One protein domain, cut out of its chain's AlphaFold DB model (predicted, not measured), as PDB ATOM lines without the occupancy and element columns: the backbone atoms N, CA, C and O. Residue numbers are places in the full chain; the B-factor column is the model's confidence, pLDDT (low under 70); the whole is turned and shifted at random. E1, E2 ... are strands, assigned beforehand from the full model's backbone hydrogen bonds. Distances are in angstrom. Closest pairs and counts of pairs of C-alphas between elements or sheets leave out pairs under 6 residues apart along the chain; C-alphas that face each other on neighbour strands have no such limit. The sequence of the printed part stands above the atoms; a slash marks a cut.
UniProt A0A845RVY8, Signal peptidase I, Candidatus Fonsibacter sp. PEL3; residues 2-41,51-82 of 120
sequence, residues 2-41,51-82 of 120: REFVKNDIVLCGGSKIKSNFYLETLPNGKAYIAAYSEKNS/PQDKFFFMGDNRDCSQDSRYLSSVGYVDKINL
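This is residues 2 to 41 and 51 to 82 of the 120 residues of the protein "Signal peptidase I" of Candidatus Fonsibacter sp. PEL3 (UniProt A0A845RVY8). What does the domain look like at first sight? It is a strongly twisted wall of three long strands, E1, E2 and E3, folded to and fro with E1 and E2 bent, and beside it a long looped stretch, residues 51 to 82, that runs in to turn near E3 around residues 60 to 62 and then folds back away from the sheet. What is it made of? The printed part has 72 residues with no named helix and three named strands, E1, E2 and E3 along the chain, in a sheet of order E1 - E2 - E3, antiparallel throughout; the class is all strand, though just 29 of the 72 printed residues are in named elements. How large and how dense is it? It is only just loose, close to compact, with a radius of gyration of the C-alphas of 13.9 A, and only just flat, with spans of 38 by 32 by 18 A.

How does the first strand stand to the next? E1, residues 2 to 12, and E2, residues 15 to 25, are antiparallel neighbours in a hairpin, with 154 degrees between their N-to-C directions. The C-alphas of Phe 4 and Tyr 22, which face each other, are 4.5 A apart, and within hydrogen-bond range are N 5 and O 21 at 2.8 A and N 17 and O 10 at 2.9 A. How does the third strand join? E3, residues 31 to 37, forms a second hairpin with E2, antiparallel at 148 degrees. The C-alphas of Thr 25 and Ala 31, which face each other, are 4.2 A apart; N 20 and O 36 are within hydrogen-bond range at 2.8 A, as are N 34 and O 22 at 2.9 A. What does the sheet amount to? E1, E2 and E3 form a meander, each strand the antiparallel neighbour of the one before; E2 is the inner strand, and E1 and E3 are the edge strands. The sheet is strongly twisted, its C-alphas lying up to 5.6 A off the best plane through them.

Where does E1 run? It begins at C-alpha 2, (-27.770, -20.887, -10.520), and measures 21.8 A to C-alpha 12; it bends by 87 degrees at residue 5. Where does E2 run? It begins at C-alpha 15, (-15.195, -9.108, 8.122), measures 28.2 A to C-alpha 25, and bends by 63 degrees at residue 18. Where does E3 end? It begins at C-alpha 31 and ends at C-alpha 37, (-17.731, -14.439, -2.435), 19.4 A from its first C-alpha.

How far does the printed part reach? The two C-alphas farthest apart are those of Lys 16 and Gln 52, at 37.8 A, and the first and last printed C-alphas, those of Arg 2 and Leu 82, are 28.5 A apart. Where is the chain cut, and how long are the links? Residues 42 to 50 are not printed, and C-alphas 41 and 51 are 27.3 A apart across the cut. The links E1 to E2, with 2 residues between them, and E2 to E3, with 5, are tight. What follows the cut? Residues 51 to 82 are 32 residues with no named element, their C-alphas 3 to 22 A from the mean of the C-alphas of the printed part. Within them residues 54 to 55 make a short antiparallel pairing with residues 77 to 78. How confident is the model? The mean pLDDT of the printed part is 94.6, and no printed residue is under 70.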
ATOM      1  N   ARG A   2     -27.994 -22.156 -11.235       92.25
ATOM      2  CA  ARG A   2     -27.770 -20.887 -10.520       92.25
ATOM      3  C   ARG A   2     -28.133 -19.725 -11.442       92.25
ATOM      4  O   ARG A   2     -27.672 -19.698 -12.579       92.25
ATOM      5  N   GLU A   3     -28.947 -18.793 -10.964       97.00
ATOM      6  CA  GLU A   3     -29.309 -17.566 -11.683       97.00
ATOM      7  C   GLU A   3     -28.870 -16.357 -10.869       97.00
ATOM      8  O   GLU A   3     -29.141 -16.286  -9.674       97.00
ATOM      9  N   PHE A   4     -28.153 -15.425 -11.489       96.88
ATOM     10  CA  PHE A   4     -27.661 -14.237 -10.800       96.88
ATOM     11  C   PHE A   4     -28.819 -13.329 -10.367       96.88
ATOM     12  O   PHE A   4     -29.732 -13.076 -11.148       96.88
ATOM     13  N   VAL A   5     -28.761 -12.819  -9.135       97.75
ATOM     14  CA  VAL A   5     -29.787 -11.935  -8.562       97.75
ATOM     15  C   VAL A   5     -29.239 -10.530  -8.345       97.75
ATOM     16  O   VAL A   5     -29.815  -9.563  -8.838       97.75
ATOM     17  N   LYS A   6     -28.161 -10.396  -7.564       97.56
ATOM     18  CA  LYS A   6     -27.566  -9.098  -7.211       97.56
ATOM     19  C   LYS A   6     -26.169  -9.253  -6.617       97.56
ATOM     20  O   LYS A   6     -25.802 -10.342  -6.190       97.56
ATOM     21  N   ASN A   7     -25.471  -8.131  -6.466       96.81
ATOM     22  CA  ASN A   7     -24.276  -8.028  -5.631       96.81
ATOM     23  C   ASN A   7     -24.601  -7.267  -4.349       96.81
ATOM     24  O   ASN A   7     -25.383  -6.315  -4.372       96.81
ATOM     25  N   ASP A   8     -24.011  -7.686  -3.236       96.62
ATOM     26  CA  ASP A   8     -24.167  -7.015  -1.947       96.62
ATOM     27  C   ASP A   8     -22.941  -7.249  -1.054       96.62
ATOM     28  O   ASP A   8     -22.070  -8.067  -1.362       96.62
ATOM     29  N   ILE A   9     -22.877  -6.536   0.067       94.94
ATOM     30  CA  ILE A   9     -21.872  -6.763   1.105       94.94
ATOM     31  C   ILE A   9     -22.481  -7.648   2.190       94.94
ATOM     32  O   ILE A   9     -23.525  -7.329   2.758       94.94
ATOM     33  N   VAL A  10     -21.800  -8.744   2.514       93.69
ATOM     34  CA  VAL A  10     -22.229  -9.686   3.551       93.69
ATOM     35  C   VAL A  10     -21.222  -9.689   4.690       93.69
ATOM     36  O   VAL A  10     -20.012  -9.620   4.478       93.69
ATOM     37  N   LEU A  11     -21.732  -9.753   5.919       92.00
ATOM     38  CA  LEU A  11     -20.906  -9.952   7.103       92.00
ATOM     39  C   LEU A  11     -20.490 -11.418   7.196       92.00
ATOM     40  O   LEU A  11     -21.314 -12.325   7.076       92.00
ATOM     41  N   CYS A  12     -19.202 -11.623   7.428       91.69
ATOM     42  CA  CYS A  12     -18.583 -12.917   7.601       91.69
ATOM     43  C   CYS A  12     -17.716 -12.899   8.864       91.69
ATOM     44  O   CYS A  12     -16.564 -12.449   8.839       91.69
ATOM     45  N   GLY A  13     -18.307 -13.305   9.993       86.88
ATOM     46  CA  GLY A  13     -17.709 -13.096  11.312       86.88
ATOM     47  C   GLY A  13     -17.464 -11.604  11.556       86.88
ATOM     48  O   GLY A  13     -18.406 -10.818  11.555       86.88
ATOM     49  N   GLY A  14     -16.198 -11.208  11.707       86.00
ATOM     50  CA  GLY A  14     -15.784  -9.806  11.876       86.00
ATOM     51  C   GLY A  14     -15.431  -9.061  10.581       86.00
ATOM     52  O   GLY A  14     -14.964  -7.928  10.642       86.00
ATOM     53  N   SER A  15     -15.604  -9.681   9.411       90.75
ATOM     54  CA  SER A  15     -15.195  -9.108   8.122       90.75
ATOM     55  C   SER A  15     -16.386  -8.830   7.204       90.75
ATOM     56  O   SER A  15     -17.408  -9.509   7.266       90.75
ATOM     57  N   LYS A  16     -16.264  -7.821   6.336       93.19
ATOM     58  CA  LYS A  16     -17.248  -7.507   5.290       93.19
ATOM     59  C   LYS A  16     -16.726  -8.004   3.949       93.19
ATOM     60  O   LYS A  16     -15.679  -7.548   3.494       93.19
ATOM     61  N   ILE A  17     -17.460  -8.911   3.314       94.25
ATOM     62  CA  ILE A  17     -17.097  -9.490   2.019       94.25
ATOM     63  C   ILE A  17     -18.061  -9.010   0.934       94.25
ATOM     64  O   ILE A  17     -19.266  -8.913   1.162       94.25
ATOM     65  N   LYS A  18     -17.530  -8.695  -0.252       96.56
ATOM     66  CA  LYS A  18     -18.355  -8.503  -1.449       96.56
ATOM     67  C   LYS A  18     -18.806  -9.868  -1.952       96.56
ATOM     68  O   LYS A  18     -17.973 -10.764  -2.129       96.56
ATOM     69  N   SER A  19     -20.105 -10.002  -2.177       96.62
ATOM     70  CA  SER A  19     -20.716 -11.270  -2.540       96.62
ATOM     71  C   SER A  19     -21.733 -11.119  -3.660       96.62
ATOM     72  O   SER A  19     -22.510 -10.163  -3.702       96.62
ATOM     73  N   ASN A  20     -21.761 -12.130  -4.516       97.00
ATOM     74  CA  ASN A  20     -22.743 -12.314  -5.568       97.00
ATOM     75  C   ASN A  20     -23.842 -13.241  -5.041       97.00
ATOM     76  O   ASN A  20     -23.568 -14.314  -4.497       97.00
ATOM     77  N   PHE A  21     -25.092 -12.827  -5.191       97.56
ATOM     78  CA  PHE A  21     -26.267 -13.582  -4.783       97.56
ATOM     79  C   PHE A  21     -26.851 -14.296  -5.991       97.56
ATOM     80  O   PHE A  21     -27.085 -13.676  -7.030       97.56
ATOM     81  N   TYR A  22     -27.143 -15.581  -5.822       96.88
ATOM     82  CA  TYR A  22     -27.746 -16.416  -6.848       96.88
ATOM     83  C   TYR A  22     -29.009 -17.085  -6.321       96.88
ATOM     84  O   TYR A  22     -29.057 -17.524  -5.172       96.88
ATOM     85  N   LEU A  23     -30.020 -17.193  -7.177       97.56
ATOM     86  CA  LEU A  23     -31.138 -18.097  -6.981       97.56
ATOM     87  C   LEU A  23     -30.679 -19.494  -7.405       97.56
ATOM     88  O   LEU A  23     -30.414 -19.745  -8.583       97.56
ATOM     89  N   GLU A  24     -30.542 -20.394  -6.438       94.94
ATOM     90  CA  GLU A  24     -30.180 -21.784  -6.678       94.94
ATOM     91  C   GLU A  24     -31.422 -22.653  -6.707       94.94
ATOM     92  O   GLU A  24     -32.093 -22.800  -5.690       94.94
ATOM     93  N   THR A  25     -31.691 -23.276  -7.849       95.81
ATOM     94  CA  THR A  25     -32.766 -24.261  -7.988       95.81
ATOM     95  C   THR A  25     -32.188 -25.667  -7.904       95.81
ATOM     96  O   THR A  25     -31.355 -26.055  -8.740       95.81
ATOM     97  N   LEU A  26     -32.639 -26.415  -6.898       92.19
ATOM     98  CA  LEU A  26     -32.317 -27.818  -6.667       92.19
ATOM     99  C   LEU A  26     -33.016 -28.736  -7.684       92.19
ATOM    100  O   LEU A  26     -34.043 -28.354  -8.248       92.19
ATOM    101  N   PRO A  27     -32.531 -29.979  -7.874       92.12
ATOM    102  CA  PRO A  27     -33.170 -30.951  -8.767       92.12
ATOM    103  C   PRO A  27     -34.638 -31.251  -8.429       92.12
ATOM    104  O   PRO A  27     -35.422 -31.561  -9.315       92.12
ATOM    105  N   ASN A  28     -35.029 -31.115  -7.159       92.25
ATOM    106  CA  ASN A  28     -36.417 -31.275  -6.714       92.25
ATOM    107  C   ASN A  28     -37.290 -30.019  -6.931       92.25
ATOM    108  O   ASN A  28     -38.401 -29.951  -6.410       92.25
ATOM    109  N   GLY A  29     -36.779 -29.001  -7.630       94.62
ATOM    110  CA  GLY A  29     -37.487 -27.763  -7.950       94.62
ATOM    111  C   GLY A  29     -37.513 -26.714  -6.836       94.62
ATOM    112  O   GLY A  29     -37.917 -25.582  -7.093       94.62
ATOM    113  N   LYS A  30     -37.064 -27.027  -5.611       93.56
ATOM    114  CA  LYS A  30     -36.951 -26.011  -4.553       93.56
ATOM    115  C   LYS A  30     -35.848 -25.021  -4.898       93.56
ATOM    116  O   LYS A  30     -34.766 -25.430  -5.316       93.56
ATOM    117  N   ALA A  31     -36.115 -23.739  -4.670       94.75
ATOM    118  CA  ALA A  31     -35.149 -22.680  -4.904       94.75
ATOM    119  C   ALA A  31     -34.891 -21.849  -3.645       94.75
ATOM    120  O   ALA A  31     -35.811 -21.591  -2.868       94.75
ATOM    121  N   TYR A  32     -33.646 -21.424  -3.457       94.25
ATOM    122  CA  TYR A  32     -33.229 -20.547  -2.363       94.25
ATOM    123  C   TYR A  32     -32.176 -19.553  -2.852       94.25
ATOM    124  O   TYR A  32     -31.526 -19.760  -3.875       94.25
ATOM    125  N   ILE A  33     -32.027 -18.447  -2.128       96.38
ATOM    126  CA  ILE A  33     -31.004 -17.448  -2.426       96.38
ATOM    127  C   ILE A  33     -29.746 -17.811  -1.644       96.38
ATOM    128  O   ILE A  33     -29.791 -17.876  -0.420       96.38
ATOM    129  N   ALA A  34     -28.631 -17.991  -2.343       96.00
ATOM    130  CA  ALA A  34     -27.325 -18.209  -1.737       96.00
ATOM    131  C   ALA A  34     -26.354 -17.087  -2.120       96.00
ATOM    132  O   ALA A  34     -26.392 -16.570  -3.238       96.00
ATOM    133  N   ALA A  35     -25.486 -16.718  -1.185       96.31
ATOM    134  CA  ALA A  35     -24.425 -15.742  -1.373       96.31
ATOM    135  C   ALA A  35     -23.077 -16.448  -1.539       96.31
ATOM    136  O   ALA A  35     -22.747 -17.354  -0.774       96.31
ATOM    137  N   TYR A  36     -22.302 -15.983  -2.512       95.50
ATOM    138  CA  TYR A  36     -20.964 -16.460  -2.840       95.50
ATOM    139  C   TYR A  36     -19.994 -15.284  -2.852       95.50
ATOM    140  O   TYR A  36     -20.349 -14.199  -3.306       95.50
ATOM    141  N   SER A  37     -18.774 -15.460  -2.358       95.06
ATOM    142  CA  SER A  37     -17.731 -14.439  -2.435       95.06
ATOM    143  C   SER A  37     -17.404 -14.125  -3.893       95.06
ATOM    144  O   SER A  37     -17.174 -15.023  -4.695       95.06
ATOM    145  N   GLU A  38     -17.318 -12.839  -4.231       93.06
ATOM    146  CA  GLU A  38     -16.987 -12.397  -5.591       93.06
ATOM    147  C   GLU A  38     -15.591 -12.870  -6.040       93.06
ATOM    148  O   GLU A  38     -15.374 -13.133  -7.219       93.06
ATOM    149  N   LYS A  39     -14.639 -12.982  -5.104       87.94
ATOM    150  CA  LYS A  39     -13.226 -13.268  -5.412       87.94
ATOM    151  C   LYS A  39     -12.776 -14.675  -5.044       87.94
ATOM    152  O   LYS A  39     -11.954 -15.244  -5.751       87.94
ATOM    153  N   ASN A  40     -13.291 -15.218  -3.943       83.06
ATOM    154  CA  ASN A  40     -12.754 -16.431  -3.320       83.06
ATOM    155  C   ASN A  40     -13.802 -17.545  -3.212       83.06
ATOM    156  O   ASN A  40     -13.712 -18.379  -2.314       83.06
ATOM    157  N   SER A  41     -14.814 -17.544  -4.086       87.25
ATOM    158  CA  SER A  41     -15.814 -18.610  -4.089       87.25
ATOM    159  C   SER A  41     -15.172 -19.954  -4.411       87.25
ATOM    160  O   SER A  41     -14.459 -20.091  -5.409       87.25
ATOM    161  N   PRO A  51     -25.409 -40.971   4.677       96.25
ATOM    162  CA  PRO A  51     -25.831 -42.204   5.332       96.25
ATOM    163  C   PRO A  51     -27.272 -42.133   5.850       96.25
ATOM    164  O   PRO A  51     -27.849 -41.055   6.015       96.25
ATOM    165  N   GLN A  52     -27.838 -43.294   6.170       97.88
ATOM    166  CA  GLN A  52     -29.139 -43.366   6.829       97.88
ATOM    167  C   GLN A  52     -29.124 -42.613   8.175       97.88
ATOM    168  O   GLN A  52     -28.117 -42.603   8.878       97.88
ATOM    169  N   ASP A  53     -30.248 -41.967   8.510       97.44
ATOM    170  CA  ASP A  53     -30.448 -41.172   9.735       97.44
ATOM    171  C   ASP A  53     -29.430 -40.029   9.943       97.44
ATOM    172  O   ASP A  53     -29.264 -39.503  11.048       97.44
ATOM    173  N   LYS A  54     -28.798 -39.584   8.854       97.94
ATOM    174  CA  LYS A  54     -27.930 -38.408   8.803       97.94
ATOM    175  C   LYS A  54     -28.505 -37.338   7.875       97.94
ATOM    176  O   LYS A  54     -29.293 -37.614   6.973       97.94
ATOM    177  N   PHE A  55     -28.068 -36.101   8.084       97.50
ATOM    178  CA  PHE A  55     -28.474 -34.930   7.317       97.50
ATOM    179  C   PHE A  55     -27.251 -34.165   6.814       97.50
ATOM    180  O   PHE A  55     -26.220 -34.096   7.485       97.50
ATOM    181  N   PHE A  56     -27.388 -33.565   5.631       96.75
ATOM    182  CA  PHE A  56     -26.395 -32.674   5.042       96.75
ATOM    183  C   PHE A  56     -26.953 -31.255   5.022       96.75
ATOM    184  O   PHE A  56     -27.936 -30.982   4.329       96.75
ATOM    185  N   PHE A  57     -26.341 -30.362   5.793       96.19
ATOM    186  CA  PHE A  57     -26.763 -28.971   5.892       96.19
ATOM    187  C   PHE A  57     -25.760 -28.052   5.208       96.19
ATOM    188  O   PHE A  57     -24.552 -28.279   5.243       96.19
ATOM    189  N   MET A  58     -26.280 -26.995   4.594       95.44
ATOM    190  CA  MET A  58     -25.494 -25.950   3.951       95.44
ATOM    191  C   MET A  58     -26.014 -24.595   4.402       95.44
ATOM    192  O   MET A  58     -27.227 -24.396   4.474       95.44
ATOM    193  N   GLY A  59     -25.105 -23.665   4.672       95.25
ATOM    194  CA  GLY A  59     -25.468 -22.276   4.921       95.25
ATOM    195  C   GLY A  59     -25.781 -21.526   3.627       95.25
ATOM    196  O   GLY A  59     -25.235 -21.824   2.559       95.25
ATOM    197  N   ASP A  60     -26.630 -20.505   3.734       95.06
ATOM    198  CA  ASP A  60     -26.959 -19.623   2.609       95.06
ATOM    199  C   ASP A  60     -25.770 -18.730   2.218       95.06
ATOM    200  O   ASP A  60     -25.603 -18.405   1.046       95.06
ATOM    201  N   ASN A  61     -24.908 -18.351   3.173       95.06
ATOM    202  CA  ASN A  61     -23.645 -17.659   2.896       95.06
ATOM    203  C   ASN A  61     -22.527 -18.688   2.673       95.06
ATOM    204  O   ASN A  61     -21.871 -19.129   3.616       95.06
ATOM    205  N   ARG A  62     -22.353 -19.107   1.419       94.38
ATOM    206  CA  ARG A  62     -21.654 -20.343   1.052       94.38
ATOM    207  C   ARG A  62     -20.173 -20.329   1.370       94.38
ATOM    208  O   ARG A  62     -19.660 -21.362   1.787       94.38
ATOM    209  N   ASP A  63     -19.515 -19.190   1.211       93.50
ATOM    210  CA  ASP A  63     -18.083 -19.052   1.501       93.50
ATOM    211  C   ASP A  63     -17.813 -18.549   2.929       93.50
ATOM    212  O   ASP A  63     -16.663 -18.374   3.313       93.50
ATOM    213  N   CYS A  64     -18.864 -18.339   3.730       93.62
ATOM    214  CA  CYS A  64     -18.760 -17.982   5.146       93.62
ATOM    215  C   CYS A  64     -19.559 -18.923   6.062       93.62
ATOM    216  O   CYS A  64     -20.095 -18.528   7.098       93.62
ATOM    217  N   SER A  65     -19.695 -20.175   5.655       93.62
ATOM    218  CA  SER A  65     -20.425 -21.179   6.413       93.62
ATOM    219  C   SER A  65     -19.542 -22.399   6.561       93.62
ATOM    220  O   SER A  65     -19.220 -23.053   5.571       93.62
ATOM    221  N   GLN A  66     -19.159 -22.704   7.798       93.75
ATOM    222  CA  GLN A  66     -18.552 -23.983   8.127       93.75
ATOM    223  C   GLN A  66     -19.687 -24.990   8.337       93.75
ATOM    224  O   GLN A  66     -20.288 -25.052   9.404       93.75
ATOM    225  N   ASP A  67     -20.031 -25.716   7.277       95.50
ATOM    226  CA  ASP A  67     -21.173 -26.632   7.233       95.50
ATOM    227  C   ASP A  67     -20.782 -28.035   6.746       95.50
ATOM    228  O   ASP A  67     -19.597 -28.371   6.690       95.50
ATOM    229  N   SER A  68     -21.763 -28.883   6.415       96.88
ATOM    230  CA  SER A  68     -21.545 -30.306   6.133       96.88
ATOM    231  C   SER A  68     -20.604 -30.592   4.961       96.88
ATOM    232  O   SER A  68     -20.108 -31.713   4.855       96.88
ATOM    233  N   ARG A  69     -20.298 -29.598   4.113       94.94
ATOM    234  CA  ARG A  69     -19.259 -29.724   3.076       94.94
ATOM    235  C   ARG A  69     -17.874 -30.014   3.663       94.94
ATOM    236  O   ARG A  69     -17.076 -30.711   3.037       94.94
ATOM    237  N   TYR A  70     -17.591 -29.519   4.869       93.25
ATOM    238  CA  TYR A  70     -16.327 -29.729   5.570       93.25
ATOM    239  C   TYR A  70     -16.395 -31.007   6.417       93.25
ATOM    240  O   TYR A  70     -16.646 -30.959   7.623       93.25
ATOM    241  N   LEU A  71     -16.176 -32.165   5.783       91.75
ATOM    242  CA  LEU A  71     -16.294 -33.483   6.427       91.75
ATOM    243  C   LEU A  71     -15.362 -33.678   7.630       91.75
ATOM    244  O   LEU A  71     -15.726 -34.372   8.572       91.75
ATOM    245  N   SER A  72     -14.179 -33.061   7.614       91.69
ATOM    246  CA  SER A  72     -13.205 -33.149   8.708       91.69
ATOM    247  C   SER A  72     -13.539 -32.269   9.915       91.69
ATOM    248  O   SER A  72     -12.858 -32.379  10.931       91.69
ATOM    249  N   SER A  73     -14.543 -31.388   9.820       92.50
ATOM    250  CA  SER A  73     -14.900 -30.469  10.906       92.50
ATOM    251  C   SER A  73     -16.352 -30.604  11.361       92.50
ATOM    252  O   SER A  73     -16.583 -30.864  12.536       92.50
ATOM    253  N   VAL A  74     -17.326 -30.450  10.458       94.50
ATOM    254  CA  VAL A  74     -18.763 -30.543  10.783       94.50
ATOM    255  C   VAL A  74     -19.349 -31.849  10.264       94.50
ATOM    256  O   VAL A  74     -19.970 -32.589  11.018       94.50
ATOM    257  N   GLY A  75     -19.141 -32.140   8.977       95.44
ATOM    258  CA  GLY A  75     -19.658 -33.345   8.333       95.44
ATOM    259  C   GLY A  75     -21.178 -33.521   8.440       95.44
ATOM    260  O   GLY A  75     -21.950 -32.557   8.457       95.44
ATOM    261  N   TYR A  76     -21.621 -34.777   8.442       97.12
ATOM    262  CA  TYR A  76     -23.041 -35.116   8.489       97.12
ATOM    263  C   TYR A  76     -23.616 -34.982   9.901       97.12
ATOM    264  O   TYR A  76     -23.016 -35.438  10.872       97.12
ATOM    265  N   VAL A  77     -24.828 -34.440  10.005       97.12
ATOM    266  CA  VAL A  77     -25.517 -34.236  11.285       97.12
ATOM    267  C   VAL A  77     -26.449 -35.406  11.580       97.12
ATOM    268  O   VAL A  77     -27.282 -35.760  10.750       97.12
ATOM    269  N   ASP A  78     -26.331 -35.997  12.768       97.88
ATOM    270  CA  ASP A  78     -27.245 -37.044  13.227       97.88
ATOM    271  C   ASP A  78     -28.679 -36.559  13.404       97.88
ATOM    272  O   ASP A  78     -28.926 -35.475  13.930       97.88
ATOM    273  N   LYS A  79     -29.636 -37.430  13.073       97.94
ATOM    274  CA  LYS A  79     -31.062 -37.206  13.330       97.94
ATOM    275  C   LYS A  79     -31.368 -36.850  14.783       97.94
ATOM    276  O   LYS A  79     -32.234 -36.014  15.021       97.94
ATOM    277  N   ILE A  80     -30.659 -37.451  15.742       97.94
ATOM    278  CA  ILE A  80     -30.848 -37.168  17.175       97.94
ATOM    279  C   ILE A  80     -30.443 -35.736  17.555       97.94
ATOM    280  O   ILE A  80     -30.953 -35.199  18.532       97.94
ATOM    281  N   ASN A  81     -29.592 -35.085  16.758       97.38
ATOM    282  CA  ASN A  81     -29.181 -33.700  16.987       97.38
ATOM    283  C   ASN A  81     -30.188 -32.685  16.417       97.38
ATOM    284  O   ASN A  81     -29.994 -31.476  16.557       97.38
ATOM    285  N   LEU A  82     -31.258 -33.140  15.754       97.06
ATOM    286  CA  LEU A  82     -32.287 -32.251  15.231       97.06
ATOM    287  C   LEU A  82     -33.230 -31.794  16.345       97.06
ATOM    288  O   LEU A  82     -33.971 -32.590  16.914       97.06
TER     289      LEU A  82